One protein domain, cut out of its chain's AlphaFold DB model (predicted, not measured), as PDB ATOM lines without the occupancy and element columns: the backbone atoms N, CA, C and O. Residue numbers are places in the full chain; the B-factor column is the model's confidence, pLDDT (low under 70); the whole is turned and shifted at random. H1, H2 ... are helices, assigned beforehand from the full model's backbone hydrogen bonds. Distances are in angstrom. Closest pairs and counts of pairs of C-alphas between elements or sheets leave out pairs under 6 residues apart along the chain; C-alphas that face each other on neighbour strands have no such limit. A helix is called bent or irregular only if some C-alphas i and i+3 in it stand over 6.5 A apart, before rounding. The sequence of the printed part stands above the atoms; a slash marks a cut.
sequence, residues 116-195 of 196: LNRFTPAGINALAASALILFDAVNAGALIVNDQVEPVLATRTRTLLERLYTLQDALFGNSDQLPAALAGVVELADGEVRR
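Overview. This is residues 116 to 195 of the 196 residues of an uncharacterized protein of Candidatus Accumulibacter aalborgensis (UniProt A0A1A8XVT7). Two long helices, H2 and H3, fold back on each other side by side as a helical hairpin, and a third, H1, lies slantwise over it, packed on H3 near Ala 126 and coming near H2 at Ala 137. The three helix centres make a triangle, and at one end of the long axis residues 147 to 152 stick out, in the link from H1 and the beginning of H2. The printed part has 80 residues with three named helices, in the order H1, H2, H3, and no named strand; its class is all helix. It is compact, with a radius of gyration of the C-alphas of 13.2 A, and elongated, with spans of 42 by 25 by 18 A.

Along the chain. Start at Leu 116 and pass on to C-alpha 121 at (5.664, 8.000, -28.988), where H1 begins; it takes residues 121 to 139 and measures 26.9 A from first to last C-alpha. After residues 140 to 150, find C-alpha 151 at (31.547, 34.020, -25.514); from there H2, the longest helix, runs over residues 151 to 172 for 31.6 A. Past Gly 173 and Asn 174 comes H3, residues 175 to 193, 28.3 A long, which ends at C-alpha 193 at (12.469, 30.536, -25.928). H3 is irregular: its C-alphas 176 and 179 are 7.2 A apart, where about 5 A is found in a regular helix.

Arrangement. Begin with H1, which touches H3 at a steep tilt of 49 degrees, running the same way; look for their closest C-alphas at Ala 126 and Leu 182, 6.2 A apart. H1 and H2 are close but not clearly touching: their closest C-alphas, those of Ala 137 and Thr 157, are 8.0 A apart. These two run opposite ways at a steep tilt of 38 degrees, only just beyond shallow. Then compare H2 with H3: they form a hairpin and touch, with the C-alphas of Leu 167 and Ala 181 closest at 5.0 A, at a shallow tilt of 24 degrees, opposite ways. In H1 and H2 every O i to N i+4 pair is within hydrogen-bond range; in H3 11 of 15 are.

Size, cuts and confidence. The two C-alphas farthest apart are those of Asn 117 and Gln 148, at 42.8 A. The printed part has no cut. The link from H1 to H2, 11 residues, is long; the link from H2 to H3, 2 residues, is tight. Residues 147 to 152 stand free. The mean pLDDT of the printed part is 76.7, and you will find values under 70 at residues 116 to 117, 140 to 149 and 191 to 195.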
ATOM      1  N   LEU A 116      13.535   2.651 -34.276       65.94
ATOM      2  CA  LEU A 116      12.604   3.611 -33.688       65.94
ATOM      3  C   LEU A 116      11.420   2.933 -32.984       65.94
ATOM      4  O   LEU A 116      10.878   3.512 -32.047       65.94
ATOM      5  N   ASN A 117      11.083   1.688 -33.346       69.31
ATOM      6  CA  ASN A 117      10.016   0.914 -32.690       69.31
ATOM      7  C   ASN A 117      10.283   0.625 -31.207       69.31
ATOM      8  O   ASN A 117       9.351   0.298 -30.479       69.31
ATOM      9  N   ARG A 118      11.536   0.734 -30.741       75.31
ATOM     10  CA  ARG A 118      11.862   0.576 -29.313       75.31
ATOM     11  C   ARG A 118      11.504   1.807 -28.477       75.31
ATOM     12  O   ARG A 118      11.559   1.737 -27.254       75.31
ATOM     13  N   PHE A 119      11.184   2.936 -29.114       74.81
ATOM     14  CA  PHE A 119      10.834   4.167 -28.416       74.81
ATOM     15  C   PHE A 119       9.330   4.304 -28.252       74.81
ATOM     16  O   PHE A 119       8.538   3.972 -29.131       74.81
ATOM     17  N   THR A 120       8.935   4.876 -27.119       80.25
ATOM     18  CA  THR A 120       7.566   5.345 -26.931       80.25
ATOM     19  C   THR A 120       7.288   6.526 -27.871       80.25
ATOM     20  O   THR A 120       8.221   7.240 -28.256       80.25
ATOM     21  N   PRO A 121       6.017   6.817 -28.198       75.88
ATOM     22  CA  PRO A 121       5.664   8.000 -28.988       75.88
ATOM     23  C   PRO A 121       6.222   9.309 -28.405       75.88
ATOM     24  O   PRO A 121       6.648  10.193 -29.145       75.88
ATOM     25  N   ALA A 122       6.287   9.416 -27.073       70.81
ATOM     26  CA  ALA A 122       6.914  10.546 -26.392       70.81
ATOM     27  C   ALA A 122       8.426  10.630 -26.673       70.81
ATOM     28  O   ALA A 122       8.934  11.713 -26.954       70.81
ATOM     29  N   GLY A 123       9.131   9.494 -26.666       75.69
ATOM     30  CA  GLY A 123      10.548   9.425 -27.030       75.69
ATOM     31  C   GLY A 123      10.808   9.804 -28.489       75.69
ATOM     32  O   GLY A 123      11.764  10.519 -28.773       75.69
ATOM     33  N   ILE A 124       9.924   9.403 -29.409       78.69
ATOM     34  CA  ILE A 124      10.006   9.792 -30.827       78.69
ATOM     35  C   ILE A 124       9.816  11.305 -30.988       78.69
ATOM     36  O   ILE A 124      10.598  11.945 -31.690       78.69
ATOM     37  N   ASN A 125       8.827  11.897 -30.309       76.75
ATOM     38  CA  ASN A 125       8.610  13.346 -30.332       76.75
ATOM     39  C   ASN A 125       9.808  14.116 -29.767       76.75
ATOM     40  O   ASN A 125      10.211  15.128 -30.335       76.75
ATOM     41  N   ALA A 126      10.393  13.629 -28.674       74.75
ATOM     42  CA  ALA A 126      11.571  14.238 -28.075       74.75
ATOM     43  C   ALA A 126      12.798  14.130 -28.999       74.75
ATOM     44  O   ALA A 126      13.506  15.115 -29.184       74.75
ATOM     45  N   LEU A 127      13.004  12.985 -29.658       81.38
ATOM     46  CA  LEU A 127      14.063  12.819 -30.656       81.38
ATOM     47  C   LEU A 127      13.865  13.758 -31.856       81.38
ATOM     48  O   LEU A 127      14.820  14.374 -32.329       81.38
ATOM     49  N   ALA A 128      12.625  13.898 -32.331       80.62
ATOM     50  CA  ALA A 128      12.286  14.843 -33.387       80.62
ATOM     51  C   ALA A 128      12.573  16.290 -32.956       80.62
ATOM     52  O   ALA A 128      13.149  17.051 -33.732       80.62
ATOM     53  N   ALA A 129      12.248  16.661 -31.714       77.12
ATOM     54  CA  ALA A 129      12.585  17.970 -31.160       77.12
ATOM     55  C   ALA A 129      14.108  18.192 -31.104       77.12
ATOM     56  O   ALA A 129      14.585  19.228 -31.561       77.12
ATOM     57  N   SER A 130      14.885  17.205 -30.644       78.06
ATOM     58  CA  SER A 130      16.355  17.263 -30.662       78.06
ATOM     59  C   SER A 130      16.916  17.459 -32.074       78.06
ATOM     60  O   SER A 130      17.826  18.264 -32.269       78.06
ATOM     61  N   ALA A 131      16.354  16.774 -33.073       79.88
ATOM     62  CA  ALA A 131      16.752  16.945 -34.468       79.88
ATOM     63  C   ALA A 131      16.448  18.360 -34.992       79.88
ATOM     64  O   ALA A 131      17.265  18.929 -35.711       79.88
ATOM     65  N   LEU A 132      15.311  18.952 -34.613       82.00
ATOM     66  CA  LEU A 132      14.968  20.328 -34.986       82.00
ATOM     67  C   LEU A 132      15.935  21.349 -34.377       82.00
ATOM     68  O   LEU A 132      16.373  22.249 -35.086       82.00
ATOM     69  N   ILE A 133      16.310  21.180 -33.107       80.69
ATOM     70  CA  ILE A 133      17.300  22.037 -32.435       80.69
ATOM     71  C   ILE A 133      18.656  21.948 -33.143       80.69
ATOM     72  O   ILE A 133      19.318  22.962 -33.355       80.69
ATOM     73  N   LEU A 134      19.061  20.741 -33.550       80.19
ATOM     74  CA  LEU A 134      20.284  20.556 -34.324       80.19
ATOM     75  C   LEU A 134      20.209  21.285 -35.669       80.19
ATOM     76  O   LEU A 134      21.152  21.985 -36.026       80.19
ATOM     77  N   PHE A 135      19.103  21.150 -36.406       78.06
ATOM     78  CA  PHE A 135      18.932  21.872 -37.665       78.06
ATOM     79  C   PHE A 135      18.977  23.385 -37.462       78.06
ATOM     80  O   PHE A 135      19.680  24.058 -38.206       78.06
ATOM     81  N   ASP A 136      18.304  23.918 -36.444       78.69
ATOM     82  CA  ASP A 136      18.351  25.348 -36.127       78.69
ATOM     83  C   ASP A 136      19.787  25.826 -35.849       78.69
ATOM     84  O   ASP A 136      20.248  26.800 -36.445       78.69
ATOM     85  N   ALA A 137      20.552  25.069 -35.056       74.19
ATOM     86  CA  ALA A 137      21.953  25.376 -34.770       74.19
ATOM     87  C   ALA A 137      22.861  25.310 -36.015       74.19
ATOM     88  O   ALA A 137      23.753  26.147 -36.168       74.19
ATOM     89  N   VAL A 138      22.641  24.344 -36.918       76.50
ATOM     90  CA  VAL A 138      23.341  24.272 -38.217       76.50
ATOM     91  C   VAL A 138      23.021  25.511 -39.053       76.50
ATOM     92  O   VAL A 138      23.926  26.136 -39.603       76.50
ATOM     93  N   ASN A 139      21.743  25.886 -39.125       75.00
ATOM     94  CA  ASN A 139      21.265  26.993 -39.955       75.00
ATOM     95  C   ASN A 139      21.770  28.343 -39.456       75.00
ATOM     96  O   ASN A 139      22.102  29.211 -40.258       75.00
ATOM     97  N   ALA A 140      21.865  28.507 -38.138       68.25
ATOM     98  CA  ALA A 140      22.426  29.691 -37.502       68.25
ATOM     99  C   ALA A 140      23.960  29.776 -37.625       68.25
ATOM    100  O   ALA A 140      24.556  30.741 -37.156       68.25
ATOM    101  N   GLY A 141      24.623  28.760 -38.197       67.06
ATOM    102  CA  GLY A 141      26.084  28.664 -38.201       67.06
ATOM    103  C   GLY A 141      26.680  28.508 -36.798       67.06
ATOM    104  O   GLY A 141      27.889  28.641 -36.624       67.06
ATOM    105  N   ALA A 142      25.846  28.204 -35.798       65.31
ATOM    106  CA  ALA A 142      26.235  28.169 -34.396       65.31
ATOM    107  C   ALA A 142      27.197  27.015 -34.099       65.31
ATOM    108  O   ALA A 142      27.969  27.103 -33.160       65.31
ATOM    109  N   LEU A 143      27.220  25.960 -34.923       68.62
ATOM    110  CA  LEU A 143      28.102  24.802 -34.722       68.62
ATOM    111  C   LEU A 143      29.596  25.081 -34.954       68.62
ATOM    112  O   LEU A 143      30.425  24.208 -34.688       68.62
ATOM    113  N   ILE A 144      29.962  26.265 -35.447       67.94
ATOM    114  CA  ILE A 144      31.360  26.652 -35.614       67.94
ATOM    115  C   ILE A 144      31.838  27.287 -34.309       67.94
ATOM    116  O   ILE A 144      31.593  28.460 -34.049       67.94
ATOM    117  N   VAL A 145      32.567  26.523 -33.494       60.28
ATOM    118  CA  VAL A 145      33.292  27.077 -32.343       60.28
ATOM    119  C   VAL A 145      34.583  27.714 -32.862       60.28
ATOM    120  O   VAL A 145      35.616  27.059 -32.959       60.28
ATOM    121  N   ASN A 146      34.497  28.978 -33.268       63.41
ATOM    122  CA  ASN A 146      35.651  29.813 -33.601       63.41
ATOM    123  C   ASN A 146      35.962  30.727 -32.400       63.41
ATOM    124  O   ASN A 146      35.057  31.164 -31.693       63.41
ATOM    125  N   ASP A 147      37.237  31.010 -32.160       64.75
ATOM    126  CA  ASP A 147      37.756  31.949 -31.159       64.75
ATOM    127  C   ASP A 147      37.256  33.397 -31.346       64.75
ATOM    128  O   ASP A 147      37.324  34.199 -30.419       64.75
ATOM    129  N   GLN A 148      36.687  33.707 -32.513       66.56
ATOM    130  CA  GLN A 148      36.002  34.967 -32.819       66.56
ATOM    131  C   GLN A 148      34.500  34.966 -32.466       66.56
ATOM    132  O   GLN A 148      33.821  35.970 -32.678       66.56
ATOM    133  N   VAL A 149      33.948  33.849 -31.980       68.50
ATOM    134  CA  VAL A 149      32.530  33.755 -31.600       68.50
ATOM    135  C   VAL A 149      32.309  34.415 -30.247       68.50
ATOM    136  O   VAL A 149      33.105  34.269 -29.319       68.50
ATOM    137  N   GLU A 150      31.195  35.133 -30.136       78.75
ATOM    138  CA  GLU A 150      30.762  35.761 -28.893       78.75
ATOM    139  C   GLU A 150      30.734  34.717 -27.741       78.75
ATOM    140  O   GLU A 150      30.236  33.600 -27.932       78.75
ATOM    141  N   PRO A 151      31.308  35.021 -26.557       79.06
ATOM    142  CA  PRO A 151      31.547  34.020 -25.514       79.06
ATOM    143  C   PRO A 151      30.294  33.278 -25.031       79.06
ATOM    144  O   PRO A 151      30.370  32.088 -24.695       79.06
ATOM    145  N   VAL A 152      29.138  33.949 -24.990       81.88
ATOM    146  CA  VAL A 152      27.869  33.334 -24.584       81.88
ATOM    147  C   VAL A 152      27.401  32.334 -25.642       81.88
ATOM    148  O   VAL A 152      27.069  31.196 -25.294       81.88
ATOM    149  N   LEU A 153      27.451  32.692 -26.927       75.44
ATOM    150  CA  LEU A 153      27.113  31.797 -28.035       75.44
ATOM    151  C   LEU A 153      28.059  30.587 -28.114       75.44
ATOM    152  O   LEU A 153      27.601  29.462 -28.334       75.44
ATOM    153  N   ALA A 154      29.357  30.780 -27.868       77.06
ATOM    154  CA  ALA A 154      30.333  29.690 -27.824       77.06
ATOM    155  C   ALA A 154      30.041  28.706 -26.675       77.06
ATOM    156  O   ALA A 154      30.015  27.489 -26.875       77.06
ATOM    157  N   THR A 155      29.752  29.227 -25.477       83.06
ATOM    158  CA  THR A 155      29.399  28.419 -24.296       83.06
ATOM    159  C   THR A 155      28.115  27.627 -24.527       83.06
ATOM    160  O   THR A 155      28.032  26.437 -24.210       83.06
ATOM    161  N   ARG A 156      27.114  28.266 -25.130       80.12
ATOM    162  CA  ARG A 156      25.843  27.634 -25.472       80.12
ATOM    163  C   ARG A 156      26.019  26.528 -26.506       80.12
ATOM    164  O   ARG A 156      25.515  25.429 -26.305       80.12
ATOM    165  N   THR A 157      26.758  26.795 -27.580       79.25
ATOM    166  CA  THR A 157      27.046  25.803 -28.626       79.25
ATOM    167  C   THR A 157      27.756  24.596 -28.039       79.25
ATOM    168  O   THR A 157      27.365  23.459 -28.293       79.25
ATOM    169  N   ARG A 158      28.764  24.830 -27.195       83.62
ATOM    170  CA  ARG A 158      29.453  23.761 -26.477       83.62
ATOM    171  C   ARG A 158      28.487  22.935 -25.626       83.62
ATOM    172  O   ARG A 158      28.509  21.712 -25.707       83.62
ATOM    173  N   THR A 159      27.610  23.593 -24.873       85.25
ATOM    174  CA  THR A 159      26.608  22.919 -24.032       85.25
ATOM    175  C   THR A 159      25.648  22.081 -24.878       85.25
ATOM    176  O   THR A 159      25.359  20.937 -24.532       85.25
ATOM    177  N   LEU A 160      25.192  22.606 -26.020       84.31
ATOM    178  CA  LEU A 160      24.355  21.867 -26.967       84.31
ATOM    179  C   LEU A 160      25.069  20.619 -27.490       84.31
ATOM    180  O   LEU A 160      24.491  19.534 -27.463       84.31
ATOM    181  N   LEU A 161      26.327  20.751 -27.914       84.75
ATOM    182  CA  LEU A 161      27.130  19.625 -28.388       84.75
ATOM    183  C   LEU A 161      27.308  18.556 -27.303       84.75
ATOM    184  O   LEU A 161      27.092  17.379 -27.574       84.75
ATOM    185  N   GLU A 162      27.629  18.943 -26.068       88.50
ATOM    186  CA  GLU A 162      27.774  18.012 -24.939       88.50
ATOM    187  C   GLU A 162      26.471  17.236 -24.657       88.50
ATOM    188  O   GLU A 162      26.491  16.020 -24.434       88.50
ATOM    189  N   ARG A 163      25.310  17.904 -24.737       86.38
ATOM    190  CA  ARG A 163      23.999  17.248 -24.592       86.38
ATOM    191  C   ARG A 163      23.677  16.312 -25.755       86.38
ATOM    192  O   ARG A 163      23.151  15.226 -25.522       86.38
ATOM    193  N   LEU A 164      24.028  16.688 -26.982       85.38
ATOM    194  CA  LEU A 164      23.850  15.839 -28.161       85.38
ATOM    195  C   LEU A 164      24.745  14.596 -28.122       85.38
ATOM    196  O   LEU A 164      24.275  13.519 -28.480       85.38
ATOM    197  N   TYR A 165      25.983  14.707 -27.632       86.50
ATOM    198  CA  TYR A 165      26.842  13.541 -27.402       86.50
ATOM    199  C   TYR A 165      26.248  12.604 -26.352       86.50
ATOM    200  O   TYR A 165      26.144  11.407 -26.594       86.50
ATOM    201  N   THR A 166      25.746  13.145 -25.238       87.12
ATOM    202  CA  THR A 166      25.065  12.336 -24.210       87.12
ATOM    203  C   THR A 166      23.842  11.608 -24.786       87.12
ATOM    204  O   THR A 166      23.593  10.443 -24.477       87.12
ATOM    205  N   LEU A 167      23.078  12.274 -25.658       86.31
ATOM    206  CA  LEU A 167      21.949  11.663 -26.356       86.31
ATOM    207  C   LEU A 167      22.400  10.570 -27.332       86.31
ATOM    208  O   LEU A 167      21.769   9.517 -27.396       86.31
ATOM    209  N   GLN A 168      23.485  10.794 -28.073       87.00
ATOM    210  CA  GLN A 168      24.069   9.796 -28.965       87.00
ATOM    211  C   GLN A 168      24.522   8.555 -28.185       87.00
ATOM    212  O   GLN A 168      24.169   7.435 -28.562       87.00
ATOM    213  N   ASP A 169      25.221   8.746 -27.069       84.25
ATOM    214  CA  ASP A 169      25.672   7.662 -26.195       84.25
ATOM    215  C   ASP A 169      24.492   6.873 -25.619       84.25
ATOM    216  O   ASP A 169      24.528   5.645 -25.581       84.25
ATOM    217  N   ALA A 170      23.399   7.541 -25.243       84.62
ATOM    218  CA  ALA A 170      22.185   6.866 -24.786       84.62
ATOM    219  C   ALA A 170      21.447   6.124 -25.921       84.62
ATOM    220  O   ALA A 170      20.860   5.064 -25.701       84.62
ATOM    221  N   LEU A 171      21.477   6.653 -27.150       80.88
ATOM    222  CA  LEU A 171      20.849   6.035 -28.323       80.88
ATOM    223  C   LEU A 171      21.569   4.756 -28.768       80.88
ATOM    224  O   LEU A 171      20.906   3.792 -29.168       80.88
ATOM    225  N   PHE A 172      22.902   4.748 -28.738       80.12
ATOM    226  CA  PHE A 172      23.715   3.624 -29.217       80.12
ATOM    227  C   PHE A 172      24.269   2.735 -28.097       80.12
ATOM    228  O   PHE A 172      24.688   1.614 -28.375       80.12
ATOM    229  N   GLY A 173      24.249   3.212 -26.855       83.38
ATOM    230  CA  GLY A 173      24.702   2.505 -25.664       83.38
ATOM    231  C   GLY A 173      23.547   2.185 -24.720       83.38
ATOM    232  O   GLY A 173      22.710   1.331 -25.014       83.38
ATOM    233  N   ASN A 174      23.532   2.837 -23.553       77.88
ATOM    234  CA  ASN A 174      22.582   2.528 -22.487       77.88
ATOM    235  C   ASN A 174      21.246   3.269 -22.672       77.88
ATOM    236  O   ASN A 174      21.113   4.442 -22.310       77.88
ATOM    237  N   SER A 175      20.237   2.545 -23.162       74.50
ATOM    238  CA  SER A 175      18.885   3.068 -23.385       74.50
ATOM    239  C   SER A 175      18.188   3.582 -22.124       74.50
ATOM    240  O   SER A 175      17.289   4.413 -22.241       74.50
ATOM    241  N   ASP A 176      18.610   3.159 -20.928       80.38
ATOM    242  CA  ASP A 176      18.022   3.619 -19.662       80.38
ATOM    243  C   ASP A 176      18.297   5.109 -19.406       80.38
ATOM    244  O   ASP A 176      17.554   5.778 -18.689       80.38
ATOM    245  N   GLN A 177      19.345   5.660 -20.028       82.62
ATOM    246  CA  GLN A 177      19.721   7.070 -19.901       82.62
ATOM    247  C   GLN A 177      19.010   7.975 -20.911       82.62
ATOM    248  O   GLN A 177      19.079   9.201 -20.806       82.62
ATOM    249  N   LEU A 178      18.301   7.396 -21.879       83.00
ATOM    250  CA  LEU A 178      17.689   8.131 -22.978       83.00
ATOM    251  C   LEU A 178      16.635   9.158 -22.528       83.00
ATOM    252  O   LEU A 178      16.681  10.282 -23.031       83.00
ATOM    253  N   PRO A 179      15.737   8.864 -21.562       81.06
ATOM    254  CA  PRO A 179      14.801   9.869 -21.056       81.06
ATOM    255  C   PRO A 179      15.512  11.081 -20.440       81.06
ATOM    256  O   PRO A 179      15.122  12.218 -20.695       81.06
ATOM    257  N   ALA A 180      16.583  10.848 -19.674       83.19
ATOM    258  CA  ALA A 180      17.361  11.911 -19.045       83.19
ATOM    259  C   ALA A 180      18.151  12.734 -20.078       83.19
ATOM    260  O   ALA A 180      18.189  13.962 -19.997       83.19
ATOM    261  N   ALA A 181      18.741  12.074 -21.080       85.38
ATOM    262  CA  ALA A 181      19.478  12.740 -22.149       85.38
ATOM    263  C   ALA A 181      18.565  13.625 -23.014       85.38
ATOM    264  O   ALA A 181      18.908  14.772 -23.303       85.38
ATOM    265  N   LEU A 182      17.376  13.128 -23.370       82.56
ATOM    266  CA  LEU A 182      16.367  13.898 -24.101       82.56
ATOM    267  C   LEU A 182      15.866  15.097 -23.291       82.56
ATOM    268  O   LEU A 182      15.781  16.197 -23.835       82.56
ATOM    269  N   ALA A 183      15.588  14.911 -21.996       83.19
ATOM    270  CA  ALA A 183      15.183  16.003 -21.115       83.19
ATOM    271  C   ALA A 183      16.234  17.123 -21.083       83.19
ATOM    272  O   ALA A 183      15.877  18.289 -21.217       83.19
ATOM    273  N   GLY A 184      17.525  16.778 -21.013       83.56
ATOM    274  CA  GLY A 184      18.608  17.765 -21.026       83.56
ATOM    275  C   GLY A 184      18.728  18.559 -22.335       83.56
ATOM    276  O   GLY A 184      19.126  19.722 -22.307       83.56
ATOM    277  N   VAL A 185      18.378  17.964 -23.481       82.81
ATOM    278  CA  VAL A 185      18.337  18.677 -24.773       82.81
ATOM    279  C   VAL A 185      17.121  19.601 -24.853       82.81
ATOM    280  O   VAL A 185      17.246  20.737 -25.306       82.81
ATOM    281  N   VAL A 186      15.953  19.138 -24.396       80.31
ATOM    282  CA  VAL A 186      14.718  19.942 -24.388       80.31
ATOM    283  C   VAL A 186      14.837  21.120 -23.423       80.31
ATOM    284  O   VAL A 186      14.497  22.234 -23.796       80.31
ATOM    285  N   GLU A 187      15.384  20.914 -22.226       84.62
ATOM    286  CA  GLU A 187      15.604  21.982 -21.244       84.62
ATOM    287  C   GLU A 187      16.513  23.088 -21.797       84.62
ATOM    288  O   GLU A 187      16.232  24.275 -21.627       84.62
ATOM    289  N   LEU A 188      17.573  22.705 -22.517       81.69
ATOM    290  CA  LEU A 188      18.458  23.663 -23.172       81.69
ATOM    291  C   LEU A 188      17.712  24.492 -24.229       81.69
ATOM    292  O   LEU A 188      17.939  25.693 -24.320       81.69
ATOM    293  N   ALA A 189      16.814  23.872 -24.995       73.12
ATOM    294  CA  ALA A 189      16.014  24.565 -26.001       73.12
ATOM    295  C   ALA A 189      14.879  25.415 -25.410       73.12
ATOM    296  O   ALA A 189      14.598  26.497 -25.913       73.12
ATOM    297  N   ASP A 190      14.254  24.995 -24.314       72.00
ATOM    298  CA  ASP A 190      13.255  25.811 -23.615       72.00
ATOM    299  C   ASP A 190      13.892  27.019 -22.911       72.00
ATOM    300  O   ASP A 190      13.250  28.062 -22.742       72.00
ATOM    301  N   GLY A 191      15.165  26.911 -22.519       64.44
ATOM    302  CA  GLY A 191      15.963  28.036 -22.028       64.44
ATOM    303  C   GLY A 191      16.142  29.154 -23.061       64.44
ATOM    304  O   GLY A 191      16.302  30.313 -22.679       64.44
ATOM    305  N   GLU A 192      16.048  28.826 -24.351       59.31
ATOM    306  CA  GLU A 192      16.178  29.764 -25.471       59.31
ATOM    307  C   GLU A 192      14.922  30.572 -25.722       59.31
ATOM    308  O   GLU A 192      14.973  31.793 -25.856       59.31
ATOM    309  N   VAL A 193      13.772  29.901 -25.702       54.19
ATOM    310  CA  VAL A 193      12.469  30.536 -25.928       54.19
ATOM    311  C   VAL A 193      12.160  31.590 -24.857       54.19
ATOM    312  O   VAL A 193      11.404  32.520 -25.110       54.19
ATOM    313  N   ARG A 194      12.755  31.477 -23.662       46.69
ATOM    314  CA  ARG A 194      12.574  32.438 -22.563       46.69
ATOM    315  C   ARG A 194      13.537  33.632 -22.577       46.69
ATOM    316  O   ARG A 194      13.347  34.532 -21.764       46.69
ATOM    317  N   ARG A 195      14.584  33.626 -23.412       46.91
ATOM    318  CA  ARG A 195      15.611  34.690 -23.453       46.91
ATOM    319  C   ARG A 195      15.597  35.538 -24.728       46.91
ATOM    320  O   ARG A 195      16.360  36.501 -24.781       46.91
TER     321      ARG A 195